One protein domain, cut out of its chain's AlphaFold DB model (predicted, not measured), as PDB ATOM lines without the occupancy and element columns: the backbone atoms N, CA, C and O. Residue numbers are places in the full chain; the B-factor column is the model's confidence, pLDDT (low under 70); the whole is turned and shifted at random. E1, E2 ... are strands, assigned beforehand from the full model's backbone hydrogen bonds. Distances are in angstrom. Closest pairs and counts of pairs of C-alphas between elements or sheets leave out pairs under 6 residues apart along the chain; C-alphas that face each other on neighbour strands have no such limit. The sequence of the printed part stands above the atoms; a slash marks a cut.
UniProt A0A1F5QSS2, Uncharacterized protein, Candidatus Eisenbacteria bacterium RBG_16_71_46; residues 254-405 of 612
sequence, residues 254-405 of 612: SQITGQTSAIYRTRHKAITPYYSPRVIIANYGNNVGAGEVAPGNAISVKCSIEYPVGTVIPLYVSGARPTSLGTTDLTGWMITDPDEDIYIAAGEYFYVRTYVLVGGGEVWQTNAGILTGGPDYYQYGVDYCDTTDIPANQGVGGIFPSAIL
ATOM      1  N   SER A 254      43.924  17.804 -14.501       81.50
ATOM      2  CA  SER A 254      42.578  18.228 -14.124       81.50
ATOM      3  C   SER A 254      41.729  16.995 -13.843       81.50
ATOM      4  O   SER A 254      41.785  16.016 -14.588       81.50
ATOM      5  N   GLN A 255      40.980  17.039 -12.745       86.12
ATOM      6  CA  GLN A 255      40.275  15.895 -12.182       86.12
ATOM      7  C   GLN A 255      38.799  16.216 -12.005       86.12
ATOM      8  O   GLN A 255      38.448  17.335 -11.625       86.12
ATOM      9  N   ILE A 256      37.950  15.218 -12.226       86.81
ATOM     10  CA  ILE A 256      36.559  15.285 -11.790       86.81
ATOM     11  C   ILE A 256      36.478  14.802 -10.344       86.81
ATOM     12  O   ILE A 256      37.024  13.755  -9.998       86.81
ATOM     13  N   THR A 257      35.790  15.580  -9.512       88.31
ATOM     14  CA  THR A 257      35.599  15.326  -8.083       88.31
ATOM     15  C   THR A 257      34.108  15.314  -7.739       88.31
ATOM     16  O   THR A 257      33.287  15.907  -8.440       88.31
ATOM     17  N   GLY A 258      33.740  14.627  -6.652       88.12
ATOM     18  CA  GLY A 258      32.364  14.626  -6.132       88.12
ATOM     19  C   GLY A 258      31.352  13.822  -6.956       88.12
ATOM     20  O   GLY A 258      30.151  13.941  -6.734       88.12
ATOM     21  N   GLN A 259      31.826  13.007  -7.896       90.38
ATOM     22  CA  GLN A 259      31.022  12.156  -8.770       90.38
ATOM     23  C   GLN A 259      31.557  10.726  -8.690       90.38
ATOM     24  O   GLN A 259      32.734  10.534  -8.399       90.38
ATOM     25  N   THR A 260      30.713   9.723  -8.928       93.44
ATOM     26  CA  THR A 260      31.121   8.303  -8.871       93.44
ATOM     27  C   THR A 260      31.185   7.647 -10.240       93.44
ATOM     28  O   THR A 260      31.871   6.646 -10.409       93.44
ATOM     29  N   SER A 261      30.489   8.189 -11.240       92.75
ATOM     30  CA  SER A 261      30.517   7.646 -12.595       92.75
ATOM     31  C   SER A 261      30.113   8.658 -13.652       92.75
ATOM     32  O   SER A 261      29.488   9.684 -13.360       92.75
ATOM     33  N   ALA A 262      30.495   8.362 -14.889       90.12
ATOM     34  CA  ALA A 262      30.381   9.279 -16.003       90.12
ATOM     35  C   ALA A 262      30.483   8.540 -17.350       90.12
ATOM     36  O   ALA A 262      31.382   7.723 -17.526       90.12
ATOM     37  N   ILE A 263      29.610   8.857 -18.311       89.25
ATOM     38  CA  ILE A 263      29.681   8.389 -19.705       89.25
ATOM     39  C   ILE A 263      30.033   9.551 -20.628       89.25
ATOM     40  O   ILE A 263      29.397  10.600 -20.589       89.25
ATOM     41  N   TYR A 264      31.019   9.334 -21.489       88.56
ATOM     42  CA  TYR A 264      31.463  10.266 -22.516       88.56
ATOM     43  C   TYR A 264      31.253   9.642 -23.890       88.56
ATOM     44  O   TYR A 264      31.566   8.471 -24.078       88.56
ATOM     45  N   ARG A 265      30.764  10.416 -24.857       88.00
ATOM     46  CA  ARG A 265      30.682  10.029 -26.268       88.00
ATOM     47  C   ARG A 265      31.320  11.112 -27.119       88.00
ATOM     48  O   ARG A 265      30.833  12.239 -27.143       88.00
ATOM     49  N   THR A 266      32.384  10.760 -27.827       87.62
ATOM     50  CA  THR A 266      33.153  11.683 -28.666       87.62
ATOM     51  C   THR A 266      33.048  11.293 -30.125       87.62
ATOM     52  O   THR A 266      33.209  10.123 -30.474       87.62
ATOM     53  N   ARG A 267      32.762  12.271 -30.984       88.62
ATOM     54  CA  ARG A 267      32.742  12.116 -32.435       88.62
ATOM     55  C   ARG A 267      34.155  12.169 -32.984       88.62
ATOM     56  O   ARG A 267      34.893  13.122 -32.736       88.62
ATOM     57  N   HIS A 268      34.456  11.210 -33.840       91.19
ATOM     58  CA  HIS A 268      35.708  11.120 -34.571       91.19
ATOM     59  C   HIS A 268      35.416  10.923 -36.055       91.19
ATOM     60  O   HIS A 268      34.376  10.377 -36.431       91.19
ATOM     61  N   LYS A 269      36.327  11.387 -36.900       91.75
ATOM     62  CA  LYS A 269      36.312  11.139 -38.336       91.75
ATOM     63  C   LYS A 269      37.437  10.178 -38.680       91.75
ATOM     64  O   LYS A 269      38.583  10.407 -38.292       91.75
ATOM     65  N   ALA A 270      37.120   9.114 -39.407       92.44
ATOM     66  CA  ALA A 270      38.132   8.234 -39.972       92.44
ATOM     67  C   ALA A 270      38.841   8.971 -41.111       92.44
ATOM     68  O   ALA A 270      38.209   9.377 -42.084       92.44
ATOM     69  N   ILE A 271      40.144   9.197 -40.987       90.31
ATOM     70  CA  ILE A 271      40.893   9.990 -41.971       90.31
ATOM     71  C   ILE A 271      41.426   9.097 -43.099       90.31
ATOM     72  O   ILE A 271      41.466   9.502 -44.256       90.31
ATOM     73  N   THR A 272      41.763   7.851 -42.777       86.44
ATOM     74  CA  THR A 272      42.124   6.793 -43.732       86.44
ATOM     75  C   THR A 272      41.211   5.592 -43.483       86.44
ATOM     76  O   THR A 272      40.719   5.477 -42.358       86.44
ATOM     77  N   PRO A 273      40.924   4.711 -44.460       88.19
ATOM     78  CA  PRO A 273      40.151   3.518 -44.155       88.19
ATOM     79  C   PRO A 273      40.981   2.578 -43.277       88.19
ATOM     80  O   PRO A 273      42.196   2.448 -43.457       88.19
ATOM     81  N   TYR A 274      40.336   1.911 -42.325       89.25
ATOM     82  CA  TYR A 274      41.029   0.978 -41.443       89.25
ATOM     83  C   TYR A 274      40.127  -0.138 -40.929       89.25
ATOM     84  O   TYR A 274      38.904  -0.013 -40.869       89.25
ATOM     85  N   TYR A 275      40.788  -1.214 -40.519       89.44
ATOM     86  CA  TYR A 275      40.221  -2.363 -39.830       89.44
ATOM     87  C   TYR A 275      40.672  -2.364 -38.370       89.44
ATOM     88  O   TYR A 275      41.691  -1.750 -38.023       89.44
ATOM     89  N   SER A 276      39.952  -3.094 -37.524       89.94
ATOM     90  CA  SER A 276      40.416  -3.439 -36.178       89.94
ATOM     91  C   SER A 276      40.743  -2.230 -35.297       89.94
ATOM     92  O   SER A 276      41.863  -2.121 -34.800       89.94
ATOM     93  N   PRO A 277      39.810  -1.287 -35.081       91.56
ATOM     94  CA  PRO A 277      40.056  -0.153 -34.207       91.56
ATOM     95  C   PRO A 277      40.558  -0.591 -32.833       91.56
ATOM     96  O   PRO A 277      40.041  -1.521 -32.216       91.56
ATOM     97  N   ARG A 278      41.525   0.163 -32.320       92.19
ATOM     98  CA  ARG A 278      42.013   0.063 -30.950       92.19
ATOM     99  C   ARG A 278      41.986   1.434 -30.314       92.19
ATOM    100  O   ARG A 278      42.527   2.389 -30.865       92.19
ATOM    101  N   VAL A 279      41.390   1.535 -29.139       92.25
ATOM    102  CA  VAL A 279      41.272   2.797 -28.412       92.25
ATOM    103  C   VAL A 279      42.255   2.787 -27.253       92.25
ATOM    104  O   VAL A 279      42.241   1.872 -26.431       92.25
ATOM    105  N   ILE A 280      43.112   3.804 -27.185       90.94
ATOM    106  CA  ILE A 280      43.960   4.064 -26.021       90.94
ATOM    107  C   ILE A 280      43.213   5.007 -25.085       90.94
ATOM    108  O   ILE A 280      42.823   6.102 -25.491       90.94
ATOM    109  N   ILE A 281      43.069   4.607 -23.826       88.56
ATOM    110  CA  ILE A 281      42.523   5.428 -22.741       88.56
ATOM    111  C   ILE A 281      43.589   5.531 -21.656       88.56
ATOM    112  O   ILE A 281      44.196   4.524 -21.303       88.56
ATOM    113  N   ALA A 282      43.824   6.720 -21.109       86.88
ATOM    114  CA  ALA A 282      44.777   6.887 -20.015       86.88
ATOM    115  C   ALA A 282      44.170   7.520 -18.764       86.88
ATOM    116  O   ALA A 282      43.171   8.239 -18.809       86.88
ATOM    117  N   ASN A 283      44.816   7.240 -17.641       85.81
ATOM    118  CA  ASN A 283      44.461   7.713 -16.316       85.81
ATOM    119  C   ASN A 283      45.749   8.098 -15.584       85.81
ATOM    120  O   ASN A 283      46.224   7.387 -14.708       85.81
ATOM    121  N   TYR A 284      46.346   9.214 -15.983       84.19
ATOM    122  CA  TYR A 284      47.460   9.857 -15.286       84.19
ATOM    123  C   TYR A 284      47.283  11.372 -15.388       84.19
ATOM    124  O   TYR A 284      46.656  11.861 -16.325       84.19
ATOM    125  N   GLY A 285      47.776  12.121 -14.408       81.06
ATOM    126  CA  GLY A 285      47.750  13.580 -14.427       81.06
ATOM    127  C   GLY A 285      49.045  14.124 -15.019       81.06
ATOM    128  O   GLY A 285      50.117  13.592 -14.758       81.06
ATOM    129  N   ASN A 286      48.983  15.200 -15.794       80.88
ATOM    130  CA  ASN A 286      50.174  15.806 -16.394       80.88
ATOM    131  C   ASN A 286      50.473  17.178 -15.780       80.88
ATOM    132  O   ASN A 286      50.002  18.204 -16.281       80.88
ATOM    133  N   ASN A 287      51.201  17.192 -14.661       84.62
ATOM    134  CA  ASN A 287      51.459  18.412 -13.903       84.62
ATOM    135  C   ASN A 287      52.698  19.138 -14.444       84.62
ATOM    136  O   ASN A 287      53.801  18.589 -14.476       84.62
ATOM    137  N   VAL A 288      52.526  20.395 -14.847       83.75
ATOM    138  CA  VAL A 288      53.593  21.197 -15.453       83.75
ATOM    139  C   VAL A 288      54.775  21.314 -14.490       83.75
ATOM    140  O   VAL A 288      54.654  21.844 -13.389       83.75
ATOM    141  N   GLY A 289      55.937  20.808 -14.906       76.94
ATOM    142  CA  GLY A 289      57.181  20.872 -14.130       76.94
ATOM    143  C   GLY A 289      57.307  19.869 -12.979       76.94
ATOM    144  O   GLY A 289      58.433  19.610 -12.560       76.94
ATOM    145  N   ALA A 290      56.207  19.269 -12.517       79.56
ATOM    146  CA  ALA A 290      56.202  18.199 -11.509       79.56
ATOM    147  C   ALA A 290      56.083  16.787 -12.117       79.56
ATOM    148  O   ALA A 290      56.254  15.798 -11.409       79.56
ATOM    149  N   GLY A 291      55.831  16.708 -13.426       78.25
ATOM    150  CA  GLY A 291      55.856  15.483 -14.212       78.25
ATOM    151  C   GLY A 291      54.509  14.782 -14.334       78.25
ATOM    152  O   GLY A 291      53.452  15.336 -14.018       78.25
ATOM    153  N   GLU A 292      54.551  13.556 -14.847       81.81
ATOM    154  CA  GLU A 292      53.367  12.709 -14.973       81.81
ATOM    155  C   GLU A 292      53.078  12.064 -13.623       81.81
ATOM    156  O   GLU A 292      53.867  11.285 -13.091       81.81
ATOM    157  N   VAL A 293      51.943  12.429 -13.047       77.00
ATOM    158  CA  VAL A 293      51.510  11.993 -11.727       77.00
ATOM    159  C   VAL A 293      50.587  10.796 -11.901       77.00
ATOM    160  O   VAL A 293      49.633  10.841 -12.683       77.00
ATOM    161  N   ALA A 294      50.865   9.726 -11.157       71.19
ATOM    162  CA  ALA A 294      49.973   8.579 -11.069       71.19
ATOM    163  C   ALA A 294      48.561   9.034 -10.653       71.19
ATOM    164  O   ALA A 294      48.414  10.022  -9.923       71.19
ATOM    165  N   PRO A 295      47.506   8.346 -11.108       66.94
ATOM    166  CA  PRO A 295      46.164   8.692 -10.678       66.94
ATOM    167  C   PRO A 295      46.057   8.468  -9.162       66.94
ATOM    168  O   PRO A 295      46.627   7.519  -8.630       66.94
ATOM    169  N   GLY A 296      45.345   9.350  -8.455       70.88
ATOM    170  CA  GLY A 296      45.174   9.238  -6.998       70.88
ATOM    171  C   GLY A 296      44.466   7.948  -6.555       70.88
ATOM    172  O   GLY A 296      44.601   7.546  -5.403       70.88
ATOM    173  N   ASN A 297      43.759   7.287  -7.476       86.31
ATOM    174  CA  ASN A 297      43.044   6.025  -7.300       86.31
ATOM    175  C   ASN A 297      42.928   5.276  -8.643       86.31
ATOM    176  O   ASN A 297      43.132   5.847  -9.719       86.31
ATOM    177  N   ALA A 298      42.588   3.989  -8.581       87.81
ATOM    178  CA  ALA A 298      42.206   3.225  -9.766       87.81
ATOM    179  C   ALA A 298      40.816   3.639 -10.264       87.81
ATOM    180  O   ALA A 298      39.964   4.046  -9.476       87.81
ATOM    181  N   ILE A 299      40.585   3.518 -11.570       89.62
ATOM    182  CA  ILE A 299      39.285   3.754 -12.204       89.62
ATOM    183  C   ILE A 299      38.843   2.489 -12.942       89.62
ATOM    184  O   ILE A 299      39.672   1.770 -13.489       89.62
ATOM    185  N   SER A 300      37.542   2.217 -12.994       92.00
ATOM    186  CA  SER A 300      36.979   1.171 -13.854       92.00
ATOM    187  C   SER A 300      36.463   1.790 -15.147       92.00
ATOM    188  O   SER A 300      35.657   2.716 -15.090       92.00
ATOM    189  N   VAL A 301      36.900   1.282 -16.299       91.50
ATOM    190  CA  VAL A 301      36.554   1.823 -17.620       91.50
ATOM    191  C   VAL A 301      35.817   0.785 -18.465       91.50
ATOM    192  O   VAL A 301      36.230  -0.374 -18.542       91.50
ATOM    193  N   LYS A 302      34.748   1.210 -19.145       93.38
ATOM    194  CA  LYS A 302      34.194   0.511 -20.315       93.38
ATOM    195  C   LYS A 302      34.395   1.371 -21.551       93.38
ATOM    196  O   LYS A 302      34.265   2.591 -21.481       93.38
ATOM    197  N   CYS A 303      34.668   0.725 -22.677       93.06
ATOM    198  CA  CYS A 303      34.744   1.387 -23.970       93.06
ATOM    199  C   CYS A 303      33.853   0.669 -24.993       93.06
ATOM    200  O   CYS A 303      33.625  -0.544 -24.883       93.06
ATOM    201  N   SER A 304      33.318   1.412 -25.953       93.75
ATOM    202  CA  SER A 304      32.640   0.887 -27.139       93.75
ATOM    203  C   SER A 304      32.817   1.843 -28.318       93.75
ATOM    204  O   SER A 304      33.071   3.040 -28.139       93.75
ATOM    205  N   ILE A 305      32.691   1.307 -29.527       94.12
ATOM    206  CA  ILE A 305      32.602   2.085 -30.762       94.12
ATOM    207  C   ILE A 305      31.165   2.073 -31.246       94.12
ATOM    208  O   ILE A 305      30.500   1.047 -31.232       94.12
ATOM    209  N   GLU A 306      30.686   3.225 -31.692       92.31
ATOM    210  CA  GLU A 306      29.413   3.345 -32.381       92.31
ATOM    211  C   GLU A 306      29.659   3.543 -33.877       92.31
ATOM    212  O   GLU A 306      29.992   4.653 -34.314       92.31
ATOM    213  N   TYR A 307      29.535   2.456 -34.638       91.25
ATOM    214  CA  TYR A 307      29.687   2.456 -36.088       91.25
ATOM    215  C   TYR A 307      28.984   1.250 -36.756       91.25
ATOM    216  O   TYR A 307      29.201   0.120 -36.318       91.25
ATOM    217  N   PRO A 308      28.191   1.459 -37.828       89.31
ATOM    218  CA  PRO A 308      27.686   2.761 -38.271       89.31
ATOM    219  C   PRO A 308      26.898   3.450 -37.142       89.31
ATOM    220  O   PRO A 308      26.545   2.824 -36.144       89.31
ATOM    221  N   VAL A 309      26.674   4.761 -37.252       84.81
ATOM    222  CA  VAL A 309      25.992   5.544 -36.201       84.81
ATOM    223  C   VAL A 309      24.662   4.874 -35.822       84.81
ATOM    224  O   VAL A 309      23.843   4.589 -36.692       84.81
ATOM    225  N   GLY A 310      24.459   4.609 -34.526       83.88
ATOM    226  CA  GLY A 310      23.340   3.816 -34.001       83.88
ATOM    227  C   GLY A 310      23.635   2.333 -33.713       83.88
ATOM    228  O   GLY A 310      22.838   1.695 -33.029       83.88
ATOM    229  N   THR A 311      24.770   1.783 -34.149       91.06
ATOM    230  CA  THR A 311      25.218   0.417 -33.820       91.06
ATOM    231  C   THR A 311      26.379   0.476 -32.837       91.06
ATOM    232  O   THR A 311      27.434   0.997 -33.176       91.06
ATOM    233  N   VAL A 312      26.196  -0.048 -31.622       92.62
ATOM    234  CA  VAL A 312      27.209  -0.003 -30.553       92.62
ATOM    235  C   VAL A 312      27.925  -1.345 -30.434       92.62
ATOM    236  O   VAL A 312      27.287  -2.375 -30.237       92.62
ATOM    237  N   ILE A 313      29.253  -1.309 -30.522       93.56
ATOM    238  CA  ILE A 313      30.149  -2.464 -30.512       93.56
ATOM    239  C   ILE A 313      31.068  -2.363 -29.282       93.56
ATOM    240  O   ILE A 313      31.891  -1.443 -29.202       93.56
ATOM    241  N   PRO A 314      30.913  -3.245 -28.277       94.31
ATOM    242  CA  PRO A 314      31.741  -3.244 -27.072       94.31
ATOM    243  C   PRO A 314      33.218  -3.518 -27.366       94.31
ATOM    244  O   PRO A 314      33.542  -4.445 -28.097       94.31
ATOM    245  N   LEU A 315      34.119  -2.774 -26.719       92.50
ATOM    246  CA  LEU A 315      35.561  -3.017 -26.787       92.50
ATOM    247  C   LEU A 315      36.091  -3.574 -25.461       92.50
ATOM    248  O   LEU A 315      35.737  -3.080 -24.385       92.50
ATOM    249  N   TYR A 316      36.967  -4.572 -25.552       90.81
ATOM    250  CA  TYR A 316      37.556  -5.300 -24.423       90.81
ATOM    251  C   TYR A 316      39.038  -4.958 -24.257       90.81
ATOM    252  O   TYR A 316      39.657  -4.428 -25.178       90.81
ATOM    253  N   VAL A 317      39.616  -5.247 -23.089       85.94
ATOM    254  CA  VAL A 317      41.070  -5.183 -22.864       85.94
ATOM    255  C   VAL A 317      41.549  -6.499 -22.293       85.94
ATOM    256  O   VAL A 317      41.189  -6.854 -21.171       85.94
ATOM    257  N   SER A 318      42.381  -7.213 -23.051       85.06
ATOM    258  CA  SER A 318      42.816  -8.572 -22.715       85.06
ATOM    259  C   SER A 318      41.635  -9.489 -22.355       85.06
ATOM    260  O   SER A 318      41.707 -10.262 -21.402       85.06
ATOM    261  N   GLY A 319      40.524  -9.356 -23.087       86.75
ATOM    262  CA  GLY A 319      39.278 -10.097 -22.871       86.75
ATOM    263  C   GLY A 319      38.420  -9.631 -21.685       86.75
ATOM    264  O   GLY A 319      37.346 -10.186 -21.467       86.75
ATOM    265  N   ALA A 320      38.846  -8.620 -20.921       85.50
ATOM    266  CA  ALA A 320      38.117  -8.110 -19.758       85.50
ATOM    267  C   ALA A 320      37.349  -6.813 -20.064       85.50
ATOM    268  O   ALA A 320      37.830  -5.961 -20.815       85.50
ATOM    269  N   ARG A 321      36.162  -6.655 -19.456       89.81
ATOM    270  CA  ARG A 321      35.315  -5.448 -19.520       89.81
ATOM    271  C   ARG A 321      34.263  -5.464 -18.385       89.81
ATOM    272  O   ARG A 321      33.498  -6.423 -18.324       89.81
ATOM    273  N   PRO A 322      34.149  -4.439 -17.514       88.88
ATOM    274  CA  PRO A 322      35.018  -3.271 -17.419       88.88
ATOM    275  C   PRO A 322      36.454  -3.662 -17.061       88.88
ATOM    276  O   PRO A 322      36.699  -4.717 -16.478       88.88
ATOM    277  N   THR A 323      37.393  -2.792 -17.401       87.31
ATOM    278  CA  THR A 323      38.812  -2.960 -17.082       87.31
ATOM    279  C   THR A 323      39.203  -1.949 -16.017       87.31
ATOM    280  O   THR A 323      38.839  -0.777 -16.110       87.31
ATOM    281  N   SER A 324      39.946  -2.394 -15.007       86.19
ATOM    282  CA  SER A 324      40.546  -1.495 -14.023       86.19
ATOM    283  C   SER A 324      41.797  -0.843 -14.610       86.19
ATOM    284  O   SER A 324      42.611  -1.526 -15.221       86.19
ATOM    285  N   LEU A 325      41.944   0.462 -14.405       83.69
ATOM    286  CA  LEU A 325      43.082   1.269 -14.825       83.69
ATOM    287  C   LEU A 325      43.559   2.109 -13.631       83.69
ATOM    288  O   LEU A 325      42.853   3.030 -13.211       83.69
ATOM    289  N   GLY A 326      44.722   1.814 -13.042       70.44
ATOM    290  CA  GLY A 326      45.053   2.391 -11.728       70.44
ATOM    291  C   GLY A 326      46.515   2.444 -11.288       70.44
ATOM    292  O   GLY A 326      47.433   2.475 -12.100       70.44
ATOM    293  N   THR A 327      46.711   2.515  -9.963       60.19
ATOM    294  CA  THR A 327      47.985   2.851  -9.288       60.19
ATOM    295  C   THR A 327      49.075   1.782  -9.402       60.19
ATOM    296  O   THR A 327      50.243   2.077  -9.159       60.19
ATOM    297  N   THR A 328      48.707   0.550  -9.760       46.56
ATOM    298  CA  THR A 328      49.611  -0.607  -9.886       46.56
ATOM    299  C   THR A 328      49.958  -0.958 -11.332       46.56
ATOM    300  O   THR A 328      50.881  -1.739 -11.560       46.56
ATOM    301  N   ASP A 329      49.257  -0.388 -12.316       52.59
ATOM    302  CA  ASP A 329      49.531  -0.635 -13.729       52.59
ATOM    303  C   ASP A 329      50.725   0.229 -14.137       52.59
ATOM    304  O   ASP A 329      50.615   1.451 -14.212       52.59
ATOM    305  N   LEU A 330      51.870  -0.395 -14.433       49.72
ATOM    306  CA  LEU A 330      53.155   0.257 -14.764       49.72
ATOM    307  C   LEU A 330      53.118   1.244 -15.958       49.72
ATOM    308  O   LEU A 330      54.160   1.733 -16.388       49.72
ATOM    309  N   THR A 331      51.948   1.512 -16.537       62.75
ATOM    310  CA  THR A 331      51.768   2.330 -17.739       62.75
ATOM    311  C   THR A 331      50.759   3.470 -17.577       62.75
ATOM    312  O   THR A 331      50.822   4.407 -18.360       62.75
ATOM    313  N   GLY A 332      49.845   3.459 -16.596       74.69
ATOM    314  CA  GLY A 332      48.830   4.520 -16.457       74.69
ATOM    315  C   GLY A 332      47.900   4.697 -17.675       74.69
ATOM    316  O   GLY A 332      47.189   5.699 -17.759       74.69
ATOM    317  N   TRP A 333      47.891   3.752 -18.623       82.69
ATOM    318  CA  TRP A 333      46.994   3.703 -19.779       82.69
ATOM    319  C   TRP A 333      46.628   2.262 -20.152       82.69
ATOM    320  O   TRP A 333      47.341   1.319 -19.830       82.69
ATOM    321  N   MET A 334      45.507   2.101 -20.850       85.31
ATOM    322  CA  MET A 334      45.014   0.850 -21.424       85.31
ATOM    323  C   MET A 334      44.843   1.008 -22.934       85.31
ATOM    324  O   MET A 334      44.653   2.117 -23.436       85.31
ATOM    325  N   ILE A 335      44.883  -0.106 -23.654       88.31
ATOM    326  CA  ILE A 335      44.559  -0.174 -25.078       88.31
ATOM    327  C   ILE A 335      43.576  -1.314 -25.297       88.31
ATOM    328  O   ILE A 335      43.779  -2.401 -24.756       88.31
ATOM    329  N   THR A 336      42.528  -1.078 -26.080       91.25
ATOM    330  CA  THR A 336      41.564  -2.136 -26.392       91.25
ATOM    331  C   THR A 336      42.166  -3.225 -27.271       91.25
ATOM    332  O   THR A 336      43.131  -3.009 -28.022       91.25
ATOM    333  N   ASP A 337      41.608  -4.422 -27.144       89.19
ATOM    334  CA  ASP A 337      41.832  -5.525 -28.063       89.19
ATOM    335  C   ASP A 337      41.373  -5.097 -29.468       89.19
ATOM    336  O   ASP A 337      40.453  -4.280 -29.591       89.19
ATOM    337  N   PRO A 338      42.051  -5.564 -30.529       87.44
ATOM    338  CA  PRO A 338      41.578  -5.348 -31.888       87.44
ATOM    339  C   PRO A 338      40.273  -6.114 -32.120       87.44
ATOM    340  O   PRO A 338      40.182  -7.288 -31.767       87.44
ATOM    341  N   ASP A 339      39.297  -5.462 -32.746       82.31
ATOM    342  CA  ASP A 339      38.059  -6.103 -33.196       82.31
ATOM    343  C   ASP A 339      38.079  -6.255 -34.725       82.31
ATOM    344  O   ASP A 339      37.895  -5.286 -35.464       82.31
ATOM    345  N   GLU A 340      38.383  -7.461 -35.206       79.75
ATOM    346  CA  GLU A 340      38.590  -7.756 -36.631       79.75
ATOM    347  C   GLU A 340      37.341  -7.547 -37.501       79.75
ATOM    348  O   GLU A 340      37.483  -7.325 -38.704       79.75
ATOM    349  N   ASP A 341      36.150  -7.509 -36.901       81.31
ATOM    350  CA  ASP A 341      34.889  -7.350 -37.627       81.31
ATOM    351  C   ASP A 341      34.537  -5.878 -37.904       81.31
ATOM    352  O   ASP A 341      33.626  -5.582 -38.684       81.31
ATOM    353  N   ILE A 342      35.266  -4.929 -37.307       87.31
ATOM    354  CA  ILE A 342      35.016  -3.501 -37.508       87.31
ATOM    355  C   ILE A 342      35.900  -2.955 -38.635       87.31
ATOM    356  O   ILE A 342      37.124  -2.862 -38.517       87.31
ATOM    357  N   TYR A 343      35.241  -2.489 -39.695       91.19
ATOM    358  CA  TYR A 343      35.823  -1.696 -40.776       91.19
ATOM    359  C   TYR A 343      35.172  -0.315 -40.817       91.19
ATOM    360  O   TYR A 343      33.947  -0.225 -40.805       91.19
ATOM    361  N   ILE A 344      35.973   0.751 -40.907       92.00
ATOM    362  CA  ILE A 344      35.481   2.129 -41.045       92.00
ATOM    363  C   ILE A 344      36.116   2.755 -42.287       92.00
ATOM    364  O   ILE A 344      37.342   2.815 -42.414       92.00
ATOM    365  N   ALA A 345      35.279   3.219 -43.217       91.00
ATOM    366  CA  ALA A 345      35.739   3.872 -44.441       91.00
ATOM    367  C   ALA A 345      36.279   5.289 -44.167       91.00
ATOM    368  O   ALA A 345      35.831   5.977 -43.250       91.00
ATOM    369  N   ALA A 346      37.227   5.757 -44.986       89.81
ATOM    370  CA  ALA A 346      37.721   7.130 -44.888       89.81
ATOM    371  C   ALA A 346      36.606   8.156 -45.123       89.81
ATOM    372  O   ALA A 346      35.766   7.999 -46.005       89.81
ATOM    373  N   GLY A 347      36.648   9.244 -44.362       90.31
ATOM    374  CA  GLY A 347      35.673  10.327 -44.402       90.31
ATOM    375  C   GLY A 347      34.460  10.111 -43.499       90.31
ATOM    376  O   GLY A 347      33.803  11.096 -43.160       90.31
ATOM    377  N   GLU A 348      34.197   8.874 -43.076       93.56
ATOM    378  CA  GLU A 348      33.050   8.533 -42.240       93.56
ATOM    379  C   GLU A 348      33.213   9.034 -40.803       93.56
ATOM    380  O   GLU A 348      34.311   9.055 -40.233       93.56
ATOM    381  N   TYR A 349      32.085   9.410 -40.199       92.19
ATOM    382  CA  TYR A 349      32.021   9.747 -38.782       92.19
ATOM    383  C   TYR A 349      31.611   8.526 -37.960       92.19
ATOM    384  O   TYR A 349      30.679   7.802 -38.301       92.19
ATOM    385  N   PHE A 350      32.273   8.355 -36.824       93.19
ATOM    386  CA  PHE A 350      31.965   7.343 -35.823       93.19
ATOM    387  C   PHE A 350      32.080   7.957 -34.430       93.19
ATOM    388  O   PHE A 350      32.540   9.095 -34.273       93.19
ATOM    389  N   TYR A 351      31.661   7.215 -33.408       91.94
ATOM    390  CA  TYR A 351      31.808   7.672 -32.032       91.94
ATOM    391  C   TYR A 351      32.549   6.657 -31.186       91.94
ATOM    392  O   TYR A 351      32.371   5.453 -31.346       91.94
ATOM    393  N   VAL A 352      33.350   7.158 -30.253       92.81
ATOM    394  CA  VAL A 352      33.882   6.351 -29.160       92.81
ATOM    395  C   VAL A 352      33.137   6.724 -27.897       92.81
ATOM    396  O   VAL A 352      32.941   7.905 -27.599       92.81
ATOM    397  N   ARG A 353      32.698   5.708 -27.164       91.06
ATOM    398  CA  ARG A 353      32.007   5.865 -25.893       91.06
ATOM    399  C   ARG A 353      32.892   5.326 -24.785       91.06
ATOM    400  O   ARG A 353      33.369   4.197 -24.872       91.06
ATOM    401  N   THR A 354      33.074   6.113 -23.737       91.62
ATOM    402  CA  THR A 354      33.895   5.756 -22.582       91.62
ATOM    403  C   THR A 354      33.086   5.972 -21.318       91.62
ATOM    404  O   THR A 354      32.711   7.100 -21.006       91.62
ATOM    405  N   TYR A 355      32.816   4.900 -20.586       92.50
ATOM    406  CA  TYR A 355      32.236   4.977 -19.252       92.50
ATOM    407  C   TYR A 355      33.331   4.807 -18.210       92.50
ATOM    408  O   TYR A 355      34.164   3.912 -18.341       92.50
ATOM    409  N   VAL A 356      33.311   5.638 -17.175       92.62
ATOM    410  CA  VAL A 356      34.206   5.553 -16.021       92.62
ATOM    411  C   VAL A 356      33.406   5.408 -14.737       92.62
ATOM    412  O   VAL A 356      32.354   6.027 -14.577       92.62
ATOM    413  N   LEU A 357      33.928   4.599 -13.819       93.69
ATOM    414  CA  LEU A 357      33.388   4.349 -12.490       93.69
ATOM    415  C   LEU A 357      34.518   4.405 -11.455       93.69
ATOM    416  O   LEU A 357      35.576   3.804 -11.653       93.69
ATOM    417  N   VAL A 358      34.263   5.096 -10.347       93.00
ATOM    418  CA  VAL A 358      35.152   5.227  -9.185       93.00
ATOM    419  C   VAL A 358      34.366   5.058  -7.882       93.00
ATOM    420  O   VAL A 358      33.134   5.153  -7.863       93.00
ATOM    421  N   GLY A 359      35.072   4.800  -6.783       91.88
ATOM    422  CA  GLY A 359      34.514   4.755  -5.436       91.88
ATOM    423  C   GLY A 359      34.050   6.123  -4.922       91.88
ATOM    424  O   GLY A 359      34.361   7.180  -5.469       91.88
ATOM    425  N   GLY A 360      33.277   6.125  -3.833       91.44
ATOM    426  CA  GLY A 360      32.819   7.367  -3.205       91.44
ATOM    427  C   GLY A 360      33.987   8.210  -2.681       91.44
ATOM    428  O   GLY A 360      34.781   7.725  -1.882       91.44
ATOM    429  N   GLY A 361      34.075   9.472  -3.110       87.38
ATOM    430  CA  GLY A 361      35.155  10.394  -2.724       87.38
ATOM    431  C   GLY A 361      36.437  10.266  -3.554       87.38
ATOM    432  O   GLY A 361      37.362  11.051  -3.355       87.38
ATOM    433  N   GLU A 362      36.481   9.321  -4.493       91.44
ATOM    434  CA  GLU A 362      37.579   9.153  -5.440       91.44
ATOM    435  C   GLU A 362      37.445  10.086  -6.657       91.44
ATOM    436  O   GLU A 362      36.440  10.781  -6.832       91.44
ATOM    437  N   VAL A 363      38.487  10.125  -7.492       88.06
ATOM    438  CA  VAL A 363      38.599  11.045  -8.632       88.06
ATOM    439  C   VAL A 363      39.013  10.309  -9.906       88.06
ATOM    440  O   VAL A 363      39.526   9.193  -9.869       88.06
ATOM    441  N   TRP A 364      38.842  10.941 -11.064       88.25
ATOM    442  CA  TRP A 364      39.469  10.488 -12.310       88.25
ATOM    443  C   TRP A 364      40.036  11.667 -13.094       88.25
ATOM    444  O   TRP A 364      39.547  12.795 -12.987       88.25
ATOM    445  N   GLN A 365      41.094  11.408 -13.864       86.56
ATOM    446  CA  GLN A 365      41.751  12.430 -14.683       86.56
ATOM    447  C   GLN A 365      40.924  12.754 -15.931       86.56
ATOM    448  O   GLN A 365      40.177  11.917 -16.437       86.56
ATOM    449  N   THR A 366      41.099  13.966 -16.451       85.00
ATOM    450  CA  THR A 366      40.446  14.439 -17.678       85.00
ATOM    451  C   THR A 366      41.458  14.678 -18.797       85.00
ATOM    452  O   THR A 366      42.616  15.040 -18.566       85.00
ATOM    453  N   ASN A 367      41.027  14.480 -20.040       83.31
ATOM    454  CA  ASN A 367      41.800  14.798 -21.233       83.31
ATOM    455  C   ASN A 367      41.872  16.314 -21.479       83.31
ATOM    456  O   ASN A 367      41.057  17.102 -21.008       83.31
ATOM    457  N   ALA A 368      42.849  16.723 -22.290       70.25
ATOM    458  CA  ALA A 368      43.111  18.106 -22.663       70.25
ATOM    459  C   ALA A 368      42.010  18.774 -23.498       70.25
ATOM    460  O   ALA A 368      42.004  20.008 -23.594       70.25
ATOM    461  N   GLY A 369      41.134  17.974 -24.106       64.50
ATOM    462  CA  GLY A 369      40.060  18.411 -24.988       64.50
ATOM    463  C   GLY A 369      38.812  18.873 -24.238       64.50
ATOM    464  O   GLY A 369      38.478  18.377 -23.164       64.50
ATOM    465  N   ILE A 370      38.100  19.820 -24.843       60.06
ATOM    466  CA  ILE A 370      36.764  20.247 -24.424       60.06
ATOM    467  C   ILE A 370      35.785  19.692 -25.457       60.06
ATOM    468  O   ILE A 370      36.027  19.863 -26.653       60.06
ATOM    469  N   LEU A 371      34.688  19.074 -25.010       60.81
ATOM    470  CA  LEU A 371      33.546  18.785 -25.882       60.81
ATOM    471  C   LEU A 371      32.982  20.129 -26.356       60.81
ATOM    472  O   LEU A 371      32.314  20.834 -25.602       60.81
ATOM    473  N   THR A 372      33.333  20.552 -27.565       51.53
ATOM    474  CA  THR A 372      32.749  21.754 -28.163       51.53
ATOM    475  C   THR A 372      31.364  21.398 -28.668       51.53
ATOM    476  O   THR A 372      31.231  20.396 -29.364       51.53
ATOM    477  N   GLY A 373      30.358  22.204 -28.314       54.81
ATOM    478  CA  GLY A 373      28.957  22.003 -28.691       54.81
ATOM    479  C   GLY A 373      28.777  21.428 -30.100       54.81
ATOM    480  O   GLY A 373      29.407  21.877 -31.057       54.81
ATOM    481  N   GLY A 374      27.949  20.390 -30.205       65.69
ATOM    482  CA  GLY A 374      27.847  19.539 -31.385       65.69
ATOM    483  C   GLY A 374      27.290  18.155 -31.020       65.69
ATOM    484  O   GLY A 374      26.544  18.053 -30.049       65.69
ATOM    485  N   PRO A 375      27.626  17.093 -31.771       71.88
ATOM    486  CA  PRO A 375      27.130  15.728 -31.536       71.88
ATOM    487  C   PRO A 375      27.909  14.938 -30.464       71.88
ATOM    488  O   PRO A 375      27.666  13.742 -30.287       71.88
ATOM    489  N   ASP A 376      28.852  15.584 -29.776       82.12
ATOM    490  CA  ASP A 376      29.533  15.031 -28.606       82.12
ATOM    491  C   ASP A 376      28.610  15.072 -27.385       82.12
ATOM    492  O   ASP A 376      27.790  15.981 -27.249       82.12
ATOM    493  N   TYR A 377      28.748  14.105 -26.479       82.44
ATOM    494  CA  TYR A 377      27.832  13.956 -25.355       82.44
ATOM    495  C   TYR A 377      28.515  13.543 -24.052       82.44
ATOM    496  O   TYR A 377      29.524  12.833 -24.043       82.44
ATOM    497  N   TYR A 378      27.908  13.976 -22.944       86.00
ATOM    498  CA  TYR A 378      28.345  13.654 -21.604       86.00
ATOM    499  C   TYR A 378      27.197  13.547 -20.573       86.00
ATOM    500  O   TYR A 378      26.295  14.389 -20.570       86.00
ATOM    501  N   GLN A 379      27.266  12.574 -19.647       86.69
ATOM    502  CA  GLN A 379      26.376  12.484 -18.476       86.69
ATOM    503  C   GLN A 379      27.028  11.820 -17.241       86.69
ATOM    504  O   GLN A 379      27.732  10.819 -17.360       86.69
ATOM    505  N   TYR A 380      26.740  12.353 -16.044       89.44
ATOM    506  CA  TYR A 380      27.085  11.754 -14.742       89.44
ATOM    507  C   TYR A 380      26.072  10.678 -14.322       89.44
ATOM    508  O   TYR A 380      24.872  10.817 -14.572       89.44
ATOM    509  N   GLY A 381      26.535   9.652 -13.602       87.25
ATOM    510  CA  GLY A 381      25.668   8.734 -12.852       87.25
ATOM    511  C   GLY A 381      24.939   7.665 -13.672       87.25
ATOM    512  O   GLY A 381      24.119   6.944 -13.107       87.25
ATOM    513  N   VAL A 382      25.198   7.565 -14.980       86.81
ATOM    514  CA  VAL A 382      24.527   6.610 -15.874       86.81
ATOM    515  C   VAL A 382      25.533   5.928 -16.801       86.81
ATOM    516  O   VAL A 382      26.467   6.566 -17.286       86.81
ATOM    517  N   ASP A 383      25.323   4.636 -17.057       90.44
ATOM    518  CA  ASP A 383      26.112   3.833 -17.992       90.44
ATOM    519  C   ASP A 383      25.339   3.606 -19.297       90.44
ATOM    520  O   ASP A 383      24.472   2.736 -19.388       90.44
ATOM    521  N   TYR A 384      25.678   4.398 -20.312       89.31
ATOM    522  CA  TYR A 384      25.190   4.247 -21.688       89.31
ATOM    523  C   TYR A 384      26.287   3.752 -22.639       89.31
ATOM    524  O   TYR A 384      26.256   4.008 -23.846       89.31
ATOM    525  N   CYS A 385      27.300   3.056 -22.110       89.62
ATOM    526  CA  CYS A 385      28.382   2.538 -22.942       89.62
ATOM    527  C   CYS A 385      27.881   1.466 -23.924       89.62
ATOM    528  O   CYS A 385      28.428   1.351 -25.014       89.62
ATOM    529  N   ASP A 386      26.813   0.742 -23.577       89.88
ATOM    530  CA  ASP A 386      26.276  -0.389 -24.355       89.88
ATOM    531  C   ASP A 386      24.885  -0.132 -24.958       89.88
ATOM    532  O   ASP A 386      24.297  -1.018 -25.573       89.88
ATOM    533  N   THR A 387      24.325   1.061 -24.771       84.25
ATOM    534  CA  THR A 387      22.952   1.383 -25.192       84.25
ATOM    535  C   THR A 387      22.945   2.197 -26.476       84.25
ATOM    536  O   THR A 387      23.854   2.971 -26.731       84.25
ATOM    537  N   THR A 388      21.898   2.111 -27.288       74.19
ATOM    538  CA  THR A 388      21.755   3.000 -28.456       74.19
ATOM    539  C   THR A 388      21.249   4.396 -28.070       74.19
ATOM    540  O   THR A 388      21.554   5.360 -28.768       74.19
ATOM    541  N   ASP A 389      20.548   4.519 -26.939       70.69
ATOM    542  CA  ASP A 389      19.973   5.775 -26.446       70.69
ATOM    543  C   ASP A 389      20.994   6.633 -25.697       70.69
ATOM    544  O   ASP A 389      21.485   6.255 -24.631       70.69
ATOM    545  N   ILE A 390      21.259   7.822 -26.239       70.81
ATOM    546  CA  ILE A 390      21.993   8.892 -25.570       70.81
ATOM    547  C   ILE A 390      21.177  10.198 -25.672       70.81
ATOM    548  O   ILE A 390      20.920  10.668 -26.783       70.81
ATOM    549  N   PRO A 391      20.756  10.795 -24.537       67.88
ATOM    550  CA  PRO A 391      20.108  12.109 -24.497       67.88
ATOM    551  C   PRO A 391      20.964  13.238 -25.096       67.88
ATOM    552  O   PRO A 391      22.172  13.111 -25.237       67.88
ATOM    553  N   ALA A 392      20.370  14.400 -25.383       60.94
ATOM    554  CA  ALA A 392      21.131  15.597 -25.749       60.94
ATOM    555  C   ALA A 392      21.573  16.362 -24.487       60.94
ATOM    556  O   ALA A 392      20.727  16.815 -23.718       60.94
ATOM    557  N   ASN A 393      22.881  16.532 -24.267       63.06
ATOM    558  CA  ASN A 393      23.416  17.423 -23.229       63.06
ATOM    559  C   ASN A 393      24.781  18.006 -23.641       63.06
ATOM    560  O   ASN A 393      25.522  17.355 -24.375       63.06
ATOM    561  N   GLN A 394      25.116  19.218 -23.175       59.25
ATOM    562  CA  GLN A 394      26.331  19.943 -23.576       59.25
ATOM    563  C   GLN A 394      27.398  20.020 -22.465       59.25
ATOM    564  O   GLN A 394      27.192  20.675 -21.450       59.25
ATOM    565  N   GLY A 395      28.540  19.373 -22.744       59.25
ATOM    566  CA  GLY A 395      29.936  19.678 -22.373       59.25
ATOM    567  C   GLY A 395      30.371  19.903 -20.913       59.25
ATOM    568  O   GLY A 395      29.946  20.867 -20.300       59.25
ATOM    569  N   VAL A 396      31.369  19.121 -20.455       59.28
ATOM    570  CA  VAL A 396      32.683  19.533 -19.870       59.28
ATOM    571  C   VAL A 396      33.695  18.394 -20.166       59.28
ATOM    572  O   VAL A 396      33.281  17.283 -20.495       59.28
ATOM    573  N   GLY A 397      35.008  18.674 -20.137       66.56
ATOM    574  CA  GLY A 397      36.099  17.704 -20.335       66.56
ATOM    575  C   GLY A 397      35.991  16.434 -19.476       66.56
ATOM    576  O   GLY A 397      35.377  16.429 -18.413       66.56
ATOM    577  N   GLY A 398      36.576  15.347 -19.971       79.44
ATOM    578  CA  GLY A 398      36.242  13.989 -19.556       79.44
ATOM    579  C   GLY A 398      37.332  12.975 -19.841       79.44
ATOM    580  O   GLY A 398      38.447  13.376 -20.161       79.44
ATOM    581  N   ILE A 399      37.003  11.682 -19.759       84.31
ATOM    582  CA  ILE A 399      37.898  10.612 -20.210       84.31
ATOM    583  C   ILE A 399      37.540  10.193 -21.644       84.31
ATOM    584  O   ILE A 399      36.518   9.566 -21.910       84.31
ATOM    585  N   PHE A 400      38.382  10.589 -22.592       85.12
ATOM    586  CA  PHE A 400      38.218  10.373 -24.030       85.12
ATOM    587  C   PHE A 400      39.410   9.581 -24.591       85.12
ATOM    588  O   PHE A 400      40.423   9.424 -23.898       85.12
ATOM    589  N   PRO A 401      39.340   9.125 -25.854       90.75
ATOM    590  CA  PRO A 401      40.478   8.511 -26.528       90.75
ATOM    591  C   PRO A 401      41.738   9.385 -26.500       90.75
ATOM    592  O   PRO A 401      41.773  10.495 -27.040       90.75
ATOM    593  N   SER A 402      42.799   8.845 -25.903       88.94
ATOM    594  CA  SER A 402      44.161   9.375 -25.997       88.94
ATOM    595  C   SER A 402      44.774   9.092 -27.367       88.94
ATOM    596  O   SER A 402      45.570   9.890 -27.848       88.94
ATOM    597  N   ALA A 403      44.375   7.994 -28.012       90.69
ATOM    598  CA  ALA A 403      44.622   7.703 -29.422       90.69
ATOM    599  C   ALA A 403      43.586   6.689 -29.928       90.69
ATOM    600  O   ALA A 403      43.118   5.848 -29.159       90.69
ATOM    601  N   ILE A 404      43.266   6.737 -31.220       93.06
ATOM    602  CA  ILE A 404      42.484   5.706 -31.909       93.06
ATOM    603  C   ILE A 404      43.362   5.149 -33.015       93.06
ATOM    604  O   ILE A 404      43.712   5.865 -33.955       93.06
ATOM    605  N   LEU A 405      43.745   3.887 -32.866       91.69
ATOM    606  CA  LEU A 405      44.607   3.185 -33.797       91.69
ATOM    607  C   LEU A 405      43.788   2.263 -34.690       91.69
ATOM    608  O   LEU A 405      42.799   1.697 -34.241       91.69
TER     609      LEU A 405
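AT A GLANCE: This is residues 254 to 405 of the 612 residues of an uncharacterized protein of Candidatus Eisenbacteria bacterium RBG_16_71_46 (UniProt A0A1F5QSS2). Two sheets stand face to face as a sandwich: a large, strongly twisted branched sheet of E2, E6, E7, E8, E10 and E12, and a small one of E9, E3 and E13. Two small two-stranded pairs, E1 with E11 and the hairpin E4 and E5, make up the rest of the named strands, with E4 and E5 farthest from the mean of the C-alphas. The printed part has 152 residues, with no named helix and thirteen named strands, E1 to E13 in that order; the class is all strand, though only 65 residues are in named elements. Neighbour strands are antiparallel, and the small sheet runs E9, E3, E13. The whole is compact and rounded, with a radius of gyration of the C-alphas of 14.9 A and spans of 41 by 32 by 29 A.

IN THESE COORDINATES: E1, residues 254 to 256, begins at C-alpha 254 (42.578, 18.228, -14.124). E2 is residues 261 to 269, 26.6 A long, and E3 residues 274 to 282, 22.5 A. E4 is residues 285 to 287 and E5 residues 291 to 293. E6, residues 299 to 306, is 22.5 A long. E7 is residues 312 to 315, E8 residues 323 to 325 and E9 residues 333 to 335. E10, residues 349 to 357, is 26.9 A long and begins at C-alpha 349 (32.021, 9.747, -38.782). E11 is residues 364 to 367 and E12 residues 377 to 380. E13, residues 403 to 405, ends at C-alpha 405 (44.607, 3.185, -33.797).

HOW THE PARTS SIT: In the branched sheet E6 has E7 and E8 on one side and E10 on the other side; N 305 and O 313 are 2.9 A apart, N 301 and O 323 2.8 A, and N 302 and O 355 2.9 A. E2 has E10 on one side, with N 264 and O 354 at 2.8 A, and E12 on the other side, with N 265 and O 377 at 2.8 A. The sandwich's facing parts are 9.4 A centre to centre, their strands at 37 degrees. In the small sheet N 334 and O 281 are 2.8 A apart, and N 280 and O 403 2.8 A. E3 runs on into E4 across a break of 2 residues, at 61 degrees. In the hairpin E4 and E5, N 285 and O 293 are 2.8 A apart. Between E1 and E11, N 366 and O 254 are 2.9 A apart.

THE WHOLE: The C-alphas farthest apart, those of Gly 289 and Asp 341, are 43.0 A apart. The printed part has no cut. The links E9 to E10, 13 residues, and E12 to E13, 22 residues, are long. Mean pLDDT of the printed part is 83.7; residue 295 and residues 327 to 331, 369 to 374 and 391 to 397 are under 70.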